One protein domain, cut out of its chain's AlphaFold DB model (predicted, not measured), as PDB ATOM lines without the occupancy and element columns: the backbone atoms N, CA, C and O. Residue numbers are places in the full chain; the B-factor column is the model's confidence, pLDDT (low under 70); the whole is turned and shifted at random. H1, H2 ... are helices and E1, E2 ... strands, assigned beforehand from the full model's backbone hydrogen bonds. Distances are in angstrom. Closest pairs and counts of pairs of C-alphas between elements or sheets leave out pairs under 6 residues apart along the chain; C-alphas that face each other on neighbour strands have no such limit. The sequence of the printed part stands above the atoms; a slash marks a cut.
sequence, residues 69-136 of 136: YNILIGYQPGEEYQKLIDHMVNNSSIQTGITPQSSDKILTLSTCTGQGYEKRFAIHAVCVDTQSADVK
ATOM      1  N   TYR A  69     -96.382  93.612   7.921       53.62
ATOM      2  CA  TYR A  69     -97.106  92.480   7.326       53.62
ATOM      3  C   TYR A  69     -97.002  91.154   8.084       53.62
ATOM      4  O   TYR A  69     -95.918  90.723   8.480       53.62
ATOM      5  N   ASN A  70     -98.147  90.473   8.184       53.12
ATOM      6  CA  ASN A  70     -98.291  89.119   8.702       53.12
ATOM      7  C   ASN A  70     -98.388  88.111   7.547       53.12
ATOM      8  O   ASN A  70     -99.304  88.194   6.728       53.12
ATOM      9  N   ILE A  71     -97.451  87.153   7.542       42.22
ATOM     10  CA  ILE A  71     -97.236  86.024   6.614       42.22
ATOM     11  C   ILE A  71     -96.430  86.321   5.319       42.22
ATOM     12  O   ILE A  71     -96.956  86.791   4.314       42.22
ATOM     13  N   LEU A  72     -95.164  85.855   5.360       32.22
ATOM     14  CA  LEU A  72     -94.187  85.532   4.293       32.22
ATOM     15  C   LEU A  72     -93.394  86.669   3.590       32.22
ATOM     16  O   LEU A  72     -93.816  87.247   2.597       32.22
ATOM     17  N   ILE A  73     -92.126  86.782   4.028       37.28
ATOM     18  CA  ILE A  73     -90.967  87.515   3.465       37.28
ATOM     19  C   ILE A  73     -91.006  89.036   3.690       37.28
ATOM     20  O   ILE A  73     -91.962  89.720   3.357       37.28
ATOM     21  N   GLY A  74     -89.932  89.557   4.298       39.34
ATOM     22  CA  GLY A  74     -89.785  90.940   4.755       39.34
ATOM     23  C   GLY A  74     -89.825  91.985   3.643       39.34
ATOM     24  O   GLY A  74     -88.784  92.464   3.200       39.34
ATOM     25  N   TYR A  75     -91.028  92.380   3.246       50.88
ATOM     26  CA  TYR A  75     -91.259  93.526   2.385       50.88
ATOM     27  C   TYR A  75     -91.542  94.770   3.238       50.88
ATOM     28  O   TYR A  75     -92.490  94.812   4.019       50.88
ATOM     29  N   GLN A  76     -90.686  95.784   3.111       63.91
ATOM     30  CA  GLN A  76     -90.967  97.138   3.596       63.91
ATOM     31  C   GLN A  76     -91.881  97.866   2.593       63.91
ATOM     32  O   GLN A  76     -91.889  97.485   1.417       63.91
ATOM     33  N   PRO A  77     -92.607  98.925   3.007       71.81
ATOM     34  CA  PRO A  77     -93.301  99.812   2.074       71.81
ATOM     35  C   PRO A  77     -92.415 100.181   0.878       71.81
ATOM     36  O   PRO A  77     -91.265 100.591   1.052       71.81
ATOM     37  N   GLY A  78     -92.931 100.007  -0.338       80.44
ATOM     38  CA  GLY A  78     -92.152 100.173  -1.559       80.44
ATOM     39  C   GLY A  78     -92.666  99.340  -2.730       80.44
ATOM     40  O   GLY A  78     -93.706  98.688  -2.662       80.44
ATOM     41  N   GLU A  79     -91.914  99.367  -3.829       86.75
ATOM     42  CA  GLU A  79     -92.336  98.808  -5.117       86.75
ATOM     43  C   GLU A  79     -92.560  97.290  -5.079       86.75
ATOM     44  O   GLU A  79     -93.534  96.791  -5.640       86.75
ATOM     45  N   GLU A  80     -91.680  96.538  -4.415       84.62
ATOM     46  CA  GLU A  80     -91.825  95.081  -4.314       84.62
ATOM     47  C   GLU A  80     -93.069  94.691  -3.516       84.62
ATOM     48  O   GLU A  80     -93.798  93.776  -3.901       84.62
ATOM     49  N   TYR A  81     -93.353  95.445  -2.453       85.31
ATOM     50  CA  TYR A  81     -94.541  95.239  -1.648       85.31
ATOM     51  C   TYR A  81     -95.819  95.608  -2.419       85.31
ATOM     52  O   TYR A  81     -96.795  94.860  -2.402       85.31
ATOM     53  N   GLN A  82     -95.788  96.697  -3.196       90.06
ATOM     54  CA  GLN A  82     -96.893  97.053  -4.089       90.06
ATOM     55  C   GLN A  82     -97.176  95.950  -5.114       90.06
ATOM     56  O   GLN A  82     -98.331  95.594  -5.316       90.06
ATOM     57  N   LYS A  83     -96.144  95.341  -5.709       90.62
ATOM     58  CA  LYS A  83     -96.327  94.217  -6.646       90.62
ATOM     59  C   LYS A  83     -97.032  93.029  -5.992       90.62
ATOM     60  O   LYS A  83     -97.829  92.362  -6.651       90.62
ATOM     61  N   LEU A  84     -96.751  92.764  -4.716       88.19
ATOM     62  CA  LEU A  84     -97.448  91.730  -3.953       88.19
ATOM     63  C   LEU A  84     -98.921  92.098  -3.730       88.19
ATOM     64  O   LEU A  84     -99.786  91.263  -3.986       88.19
ATOM     65  N   ILE A  85     -99.214  93.336  -3.318       90.19
ATOM     66  CA  ILE A  85    -100.595  93.837  -3.190       90.19
ATOM     67  C   ILE A  85    -101.338  93.690  -4.519       90.19
ATOM     68  O   ILE A  85    -102.430  93.124  -4.560       90.19
ATOM     69  N   ASP A  86    -100.745  94.162  -5.614       93.19
ATOM     70  CA  ASP A  86    -101.351  94.106  -6.942       93.19
ATOM     71  C   ASP A  86    -101.627  92.653  -7.344       93.19
ATOM     72  O   ASP A  86    -102.676  92.340  -7.908       93.19
ATOM     73  N   HIS A  87    -100.717  91.732  -7.012       92.12
ATOM     74  CA  HIS A  87    -100.926  90.302  -7.212       92.12
ATOM     75  C   HIS A  87    -102.095  89.763  -6.374       92.12
ATOM     76  O   HIS A  87    -102.897  88.991  -6.896       92.12
ATOM     77  N   MET A  88    -102.229  90.163  -5.105       91.38
ATOM     78  CA  MET A  88    -103.358  89.765  -4.251       91.38
ATOM     79  C   MET A  88    -104.692  90.267  -4.816       91.38
ATOM     80  O   MET A  88    -105.641  89.491  -4.923       91.38
ATOM     81  N   VAL A  89    -104.756  91.534  -5.235       93.88
ATOM     82  CA  VAL A  89    -105.963  92.129  -5.829       93.88
ATOM     83  C   VAL A  89    -106.331  91.423  -7.135       93.88
ATOM     84  O   VAL A  89    -107.477  91.021  -7.304       93.88
ATOM     85  N   ASN A  90    -105.363  91.208  -8.031       94.25
ATOM     86  CA  ASN A  90    -105.602  90.583  -9.337       94.25
ATOM     87  C   ASN A  90    -106.023  89.107  -9.248       94.25
ATOM     88  O   ASN A  90    -106.687  88.611 -10.156       94.25
ATOM     89  N   ASN A  91    -105.640  88.404  -8.179       92.38
ATOM     90  CA  ASN A  91    -106.042  87.015  -7.940       92.38
ATOM     91  C   ASN A  91    -107.260  86.881  -7.017       92.38
ATOM     92  O   ASN A  91    -107.687  85.759  -6.727       92.38
ATOM     93  N   SER A  92    -107.831  87.994  -6.545       94.06
ATOM     94  CA  SER A  92    -109.023  87.951  -5.708       94.06
ATOM     95  C   SER A  92    -110.205  87.391  -6.495       94.06
ATOM     96  O   SER A  92    -110.506  87.821  -7.607       94.06
ATOM     97  N   SER A  93    -110.930  86.447  -5.894       95.50
ATOM     98  CA  SER A  93    -112.185  85.944  -6.473       95.50
ATOM     99  C   SER A  93    -113.319  86.975  -6.406       95.50
ATOM    100  O   SER A  93    -114.328  86.820  -7.091       95.50
ATOM    101  N   ILE A  94    -113.170  88.013  -5.575       94.06
ATOM    102  CA  ILE A  94    -114.148  89.087  -5.395       94.06
ATOM    103  C   ILE A  94    -113.467  90.420  -5.692       94.06
ATOM    104  O   ILE A  94    -112.521  90.813  -5.004       94.06
ATOM    105  N   GLN A  95    -113.985  91.140  -6.686       93.06
ATOM    106  CA  GLN A  95    -113.494  92.469  -7.022       93.06
ATOM    107  C   GLN A  95    -114.232  93.526  -6.196       93.06
ATOM    108  O   GLN A  95    -115.357  93.902  -6.510       93.06
ATOM    109  N   THR A  96    -113.591  94.002  -5.131       93.12
ATOM    110  CA  THR A  96    -114.174  94.986  -4.202       93.12
ATOM    111  C   THR A  96    -114.091  96.426  -4.715       93.12
ATOM    112  O   THR A  96    -114.799  97.297  -4.220       93.12
ATOM    113  N   GLY A  97    -113.213  96.693  -5.689       92.69
ATOM    114  CA  GLY A  97    -112.896  98.045  -6.162       92.69
ATOM    115  C   GLY A  97    -111.926  98.819  -5.261       92.69
ATOM    116  O   GLY A  97    -111.579  99.951  -5.586       92.69
ATOM    117  N   ILE A  98    -111.461  98.221  -4.159       92.94
ATOM    118  CA  ILE A  98    -110.441  98.805  -3.282       92.94
ATOM    119  C   ILE A  98    -109.072  98.697  -3.969       92.94
ATOM    120  O   ILE A  98    -108.746  97.660  -4.547       92.94
ATOM    121  N   THR A  99    -108.265  99.755  -3.885       92.94
ATOM    122  CA  THR A  99    -106.915  99.834  -4.470       92.94
ATOM    123  C   THR A  99    -105.868 100.110  -3.384       92.94
ATOM    124  O   THR A  99    -105.461 101.267  -3.220       92.94
ATOM    125  N   PRO A 100    -105.445  99.086  -2.618       92.50
ATOM    126  CA  PRO A 100    -104.502  99.272  -1.524       92.50
ATOM    127  C   PRO A 100    -103.135  99.732  -2.037       92.50
ATOM    128  O   PRO A 100    -102.705  99.371  -3.137       92.50
ATOM    129  N   GLN A 101    -102.454 100.530  -1.229       90.81
ATOM    130  CA  GLN A 101    -101.119 101.046  -1.484       90.81
ATOM    131  C   GLN A 101    -100.109 100.406  -0.533       90.81
ATOM    132  O   GLN A 101    -100.443  99.992   0.569       90.81
ATOM    133  N   SER A 102     -98.839 100.385  -0.924       87.69
ATOM    134  CA  SER A 102     -97.744  99.844  -0.103       87.69
ATOM    135  C   SER A 102     -97.522 100.561   1.240       87.69
ATOM    136  O   SER A 102     -96.784 100.060   2.083       87.69
ATOM    137  N   SER A 103     -98.147 101.721   1.450       86.19
ATOM    138  CA  SER A 103     -98.209 102.414   2.742       86.19
ATOM    139  C   SER A 103     -99.311 101.898   3.668       86.19
ATOM    140  O   SER A 103     -99.292 102.212   4.857       86.19
ATOM    141  N   ASP A 104    -100.283 101.162   3.134       86.56
ATOM    142  CA  ASP A 104    -101.425 100.674   3.891       86.56
ATOM    143  C   ASP A 104    -101.028  99.470   4.744       86.56
ATOM    144  O   ASP A 104    -100.251  98.604   4.335       86.56
ATOM    145  N   LYS A 105    -101.622  99.381   5.935       83.12
ATOM    146  CA  LYS A 105    -101.572  98.156   6.731       83.12
ATOM    147  C   LYS A 105    -102.637  97.201   6.229       83.12
ATOM    148  O   LYS A 105    -103.802  97.583   6.103       83.12
ATOM    149  N   ILE A 106    -102.258  95.951   5.999       86.31
ATOM    150  CA  ILE A 106    -103.193  94.928   5.538       86.31
ATOM    151  C   ILE A 106    -103.137  93.736   6.491       86.31
ATOM    152  O   ILE A 106    -102.071  93.266   6.884       86.31
ATOM    153  N   LEU A 107    -104.317  93.244   6.839       85.88
ATOM    154  CA  LEU A 107    -104.529  92.033   7.608       85.88
ATOM    155  C   LEU A 107    -104.824  90.881   6.649       85.88
ATOM    156  O   LEU A 107    -105.710  90.989   5.801       85.88
ATOM    157  N   THR A 108    -104.121  89.763   6.812       86.44
ATOM    158  CA  THR A 108    -104.415  88.526   6.085       86.44
ATOM    159  C   THR A 108    -104.983  87.491   7.043       86.44
ATOM    160  O   THR A 108    -104.314  87.087   7.991       86.44
ATOM    161  N   LEU A 109    -106.200  87.024   6.778       85.56
ATOM    162  CA  LEU A 109    -106.805  85.890   7.470       85.56
ATOM    163  C   LEU A 109    -106.707  84.673   6.564       85.56
ATOM    164  O   LEU A 109    -107.193  84.706   5.437       85.56
ATOM    165  N   SER A 110    -106.100  83.591   7.042       85.31
ATOM    166  CA  SER A 110    -105.997  82.352   6.278       85.31
ATOM    167  C   SER A 110    -106.526  81.177   7.079       85.31
ATOM    168  O   SER A 110    -106.170  80.988   8.241       85.31
ATOM    169  N   THR A 111    -107.346  80.342   6.448       82.44
ATOM    170  CA  THR A 111    -107.732  79.067   7.051       82.44
ATOM    171  C   THR A 111    -106.497  78.197   7.248       82.44
ATOM    172  O   THR A 111    -105.640  78.091   6.364       82.44
ATOM    173  N   CYS A 112    -106.441  77.498   8.371       73.88
ATOM    174  CA  CYS A 112    -105.448  76.462   8.581       73.88
ATOM    175  C   CYS A 112    -105.805  75.187   7.808       73.88
ATOM    176  O   CYS A 112    -106.972  74.807   7.734       73.88
ATOM    177  N   THR A 113    -104.805  74.495   7.257       68.69
ATOM    178  CA  THR A 113    -105.000  73.159   6.687       68.69
ATOM    179  C   THR A 113    -104.572  72.089   7.684       68.69
ATOM    180  O   THR A 113    -103.480  72.137   8.247       68.69
ATOM    181  N   GLY A 114    -105.433  71.098   7.912       60.66
ATOM    182  CA  GLY A 114    -105.089  69.876   8.636       60.66
ATOM    183  C   GLY A 114    -105.064  68.672   7.693       60.66
ATOM    184  O   GLY A 114    -105.839  68.631   6.749       60.66
ATOM    185  N   GLN A 115    -104.207  67.678   7.968       55.75
ATOM    186  CA  GLN A 115    -104.292  66.306   7.419       55.75
ATOM    187  C   GLN A 115    -104.477  66.221   5.885       55.75
ATOM    188  O   GLN A 115    -105.446  65.643   5.405       55.75
ATOM    189  N   GLY A 116    -103.536  66.769   5.107       54.69
ATOM    190  CA  GLY A 116    -103.444  66.483   3.664       54.69
ATOM    191  C   GLY A 116    -104.278  67.370   2.732       54.69
ATOM    192  O   GLY A 116    -104.306  67.118   1.532       54.69
ATOM    193  N   TYR A 117    -104.921  68.423   3.242       59.25
ATOM    194  CA  TYR A 117    -105.472  69.483   2.395       59.25
ATOM    195  C   TYR A 117    -104.388  70.522   2.078       59.25
ATOM    196  O   TYR A 117    -103.767  71.078   2.981       59.25
ATOM    197  N   GLU A 118    -104.160  70.801   0.796       68.50
ATOM    198  CA  GLU A 118    -103.126  71.754   0.349       68.50
ATOM    199  C   GLU A 118    -103.677  73.163   0.088       68.50
ATOM    200  O   GLU A 118    -102.916  74.117  -0.055       68.50
ATOM    201  N   LYS A 119    -105.006  73.319   0.034       77.56
ATOM    202  CA  LYS A 119    -105.658  74.591  -0.299       77.56
ATOM    203  C   LYS A 119    -106.089  75.335   0.957       77.56
ATOM    204  O   LYS A 119    -106.763  74.769   1.813       77.56
ATOM    205  N   ARG A 120    -105.740  76.618   1.017       81.88
ATOM    206  CA  ARG A 120    -106.171  77.566   2.048       81.88
ATOM    207  C   ARG A 120    -107.110  78.584   1.423       81.88
ATOM    208  O   ARG A 120    -106.897  78.999   0.287       81.88
ATOM    209  N   PHE A 121    -108.125  78.988   2.169       84.31
ATOM    210  CA  PHE A 121    -108.869  80.199   1.869       84.31
ATOM    211  C   PHE A 121    -108.169  81.369   2.559       84.31
ATOM    212  O   PHE A 121    -107.781  81.245   3.723       84.31
ATOM    213  N   ALA A 122    -107.962  82.465   1.834       88.56
ATOM    214  CA  ALA A 122    -107.332  83.670   2.348       88.56
ATOM    215  C   ALA A 122    -108.233  84.881   2.092       88.56
ATOM    216  O   ALA A 122    -108.796  85.022   1.007       88.56
ATOM    217  N   ILE A 123    -108.354  85.740   3.099       88.75
ATOM    218  CA  ILE A 123    -108.975  87.059   3.023       88.75
ATOM    219  C   ILE A 123    -107.876  88.078   3.303       88.75
ATOM    220  O   ILE A 123    -107.157  87.945   4.290       88.75
ATOM    221  N   HIS A 124    -107.783  89.104   2.466       90.38
ATOM    222  CA  HIS A 124    -106.913  90.254   2.684       90.38
ATOM    223  C   HIS A 124    -107.789  91.487   2.927       90.38
ATOM    224  O   HIS A 124    -108.698  91.760   2.142       90.38
ATOM    225  N   ALA A 125    -107.535  92.213   4.012       88.94
ATOM    226  CA  ALA A 125    -108.306  93.379   4.427       88.94
ATOM    227  C   ALA A 125    -107.383  94.571   4.681       88.94
ATOM    228  O   ALA A 125    -106.321  94.412   5.272       88.94
ATOM    229  N   VAL A 126    -107.793  95.766   4.262       90.38
ATOM    230  CA  VAL A 126    -107.035  97.009   4.477       90.38
ATOM    231  C   VAL A 126    -107.516  97.693   5.752       90.38
ATOM    232  O   VAL A 126    -108.720  97.821   5.971       90.38
ATOM    233  N   CYS A 127    -106.585  98.156   6.583       87.44
ATOM    234  CA  CYS A 127    -106.897  98.995   7.734       87.44
ATOM    235  C   CYS A 127    -107.294 100.401   7.262       87.44
ATOM    236  O   CYS A 127    -106.499 101.090   6.629       87.44
ATOM    237  N   VAL A 128    -108.525 100.818   7.564       89.19
ATOM    238  CA  VAL A 128    -109.071 102.125   7.149       89.19
ATOM    239  C   VAL A 128    -109.027 103.186   8.249       89.19
ATOM    240  O   VAL A 128    -109.079 104.375   7.949       89.19
ATOM    241  N   ASP A 129    -108.936 102.767   9.510       86.00
ATOM    242  CA  ASP A 129    -108.843 103.644  10.674       86.00
ATOM    243  C   ASP A 129    -108.145 102.909  11.828       86.00
ATOM    244  O   ASP A 129    -108.223 101.682  11.943       86.00
ATOM    245  N   THR A 130    -107.480 103.670  12.693       82.62
ATOM    246  CA  THR A 130    -106.874 103.179  13.931       82.62
ATOM    247  C   THR A 130    -107.340 104.041  15.086       82.62
ATOM    248  O   THR A 130    -107.071 105.242  15.121       82.62
ATOM    249  N   GLN A 131    -107.969 103.416  16.073       78.25
ATOM    250  CA  GLN A 131    -108.370 104.093  17.296       78.25
ATOM    251  C   GLN A 131    -107.445 103.668  18.427       78.25
ATOM    252  O   GLN A 131    -107.280 102.479  18.701       78.25
ATOM    253  N   SER A 132    -106.851 104.646  19.103       67.94
ATOM    254  CA  SER A 132    -106.224 104.396  20.393       67.94
ATOM    255  C   SER A 132    -107.332 104.076  21.386       67.94
ATOM    256  O   SER A 132    -108.225 104.892  21.607       67.94
ATOM    257  N   ALA A 133    -107.291 102.892  21.992       59.12
ATOM    258  CA  ALA A 133    -108.115 102.647  23.161       59.12
ATOM    259  C   ALA A 133    -107.613 103.576  24.276       59.12
ATOM    260  O   ALA A 133    -106.469 103.447  24.715       59.12
ATOM    261  N   ASP A 134    -108.445 104.520  24.721       45.97
ATOM    262  CA  ASP A 134    -108.212 105.227  25.977       45.97
ATOM    263  C   ASP A 134    -108.229 104.179  27.094       45.97
ATOM    264  O   ASP A 134    -109.289 103.765  27.572       45.97
ATOM    265  N   VAL A 135    -107.046 103.706  27.481       47.19
ATOM    266  CA  VAL A 135    -106.868 102.864  28.662       47.19
ATOM    267  C   VAL A 135    -107.116 103.763  29.873       47.19
ATOM    268  O   VAL A 135    -106.210 104.445  30.349       47.19
ATOM    269  N   LYS A 136    -108.376 103.837  30.306       34.41
ATOM    270  CA  LYS A 136    -108.761 104.392  31.609       34.41
ATOM    271  C   LYS A 136    -108.626 103.346  32.701       34.41
ATOM    272  O   LYS A 136    -109.029 102.189  32.449       34.41
TER     273      LYS A 136
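Overview. This is residues 69 to 136 of the 136 residues of a protein of Blautia faecicola (UniProt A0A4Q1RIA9). With little regular structure, this is a two-stranded hairpin, E1 and E2, with one helix, H1, set off to one side of it amid long loops, and a tail, residues 130 to 136, that sticks out. The printed part has 68 residues, with H1, E1 and E2 in that order along the chain; the sheet, E1 - E2, is antiparallel. The class is mixed, with only 22 residues in named elements. The whole is loose, with a radius of gyration of the C-alphas of 14.5 A and spans of 46 by 34 by 26 A.

Along the chain. E1 is residues 106 to 110, from C-alpha 106 at (-103.193, 94.928, 5.538), and E2 is residues 122 to 126, ending with C-alpha 126 at (-107.035, 97.009, 4.477). H1 is residues 79 to 90, 16.2 A long, from C-alpha 79 at (-92.336, 98.808, -5.117).

Arrangement. E1 and E2 form an antiparallel hairpin at 163 degrees, with N 107 and O 125 2.8 A apart, within hydrogen-bond range. The closest C-alphas of H1 and E2, those of Met 88 and His 124, are 7.8 A apart. In H1 every O i to N i+4 pair is within hydrogen-bond range.

Size, cuts and confidence. The C-alphas farthest apart, those of Gly 116 and Lys 136, are 47.4 A apart. The printed part has no cut, and both links, H1 to E1 and E1 to E2, are long. The pLDDT is under 70 at residues 69 to 76, 113 to 118 and 132 to 136.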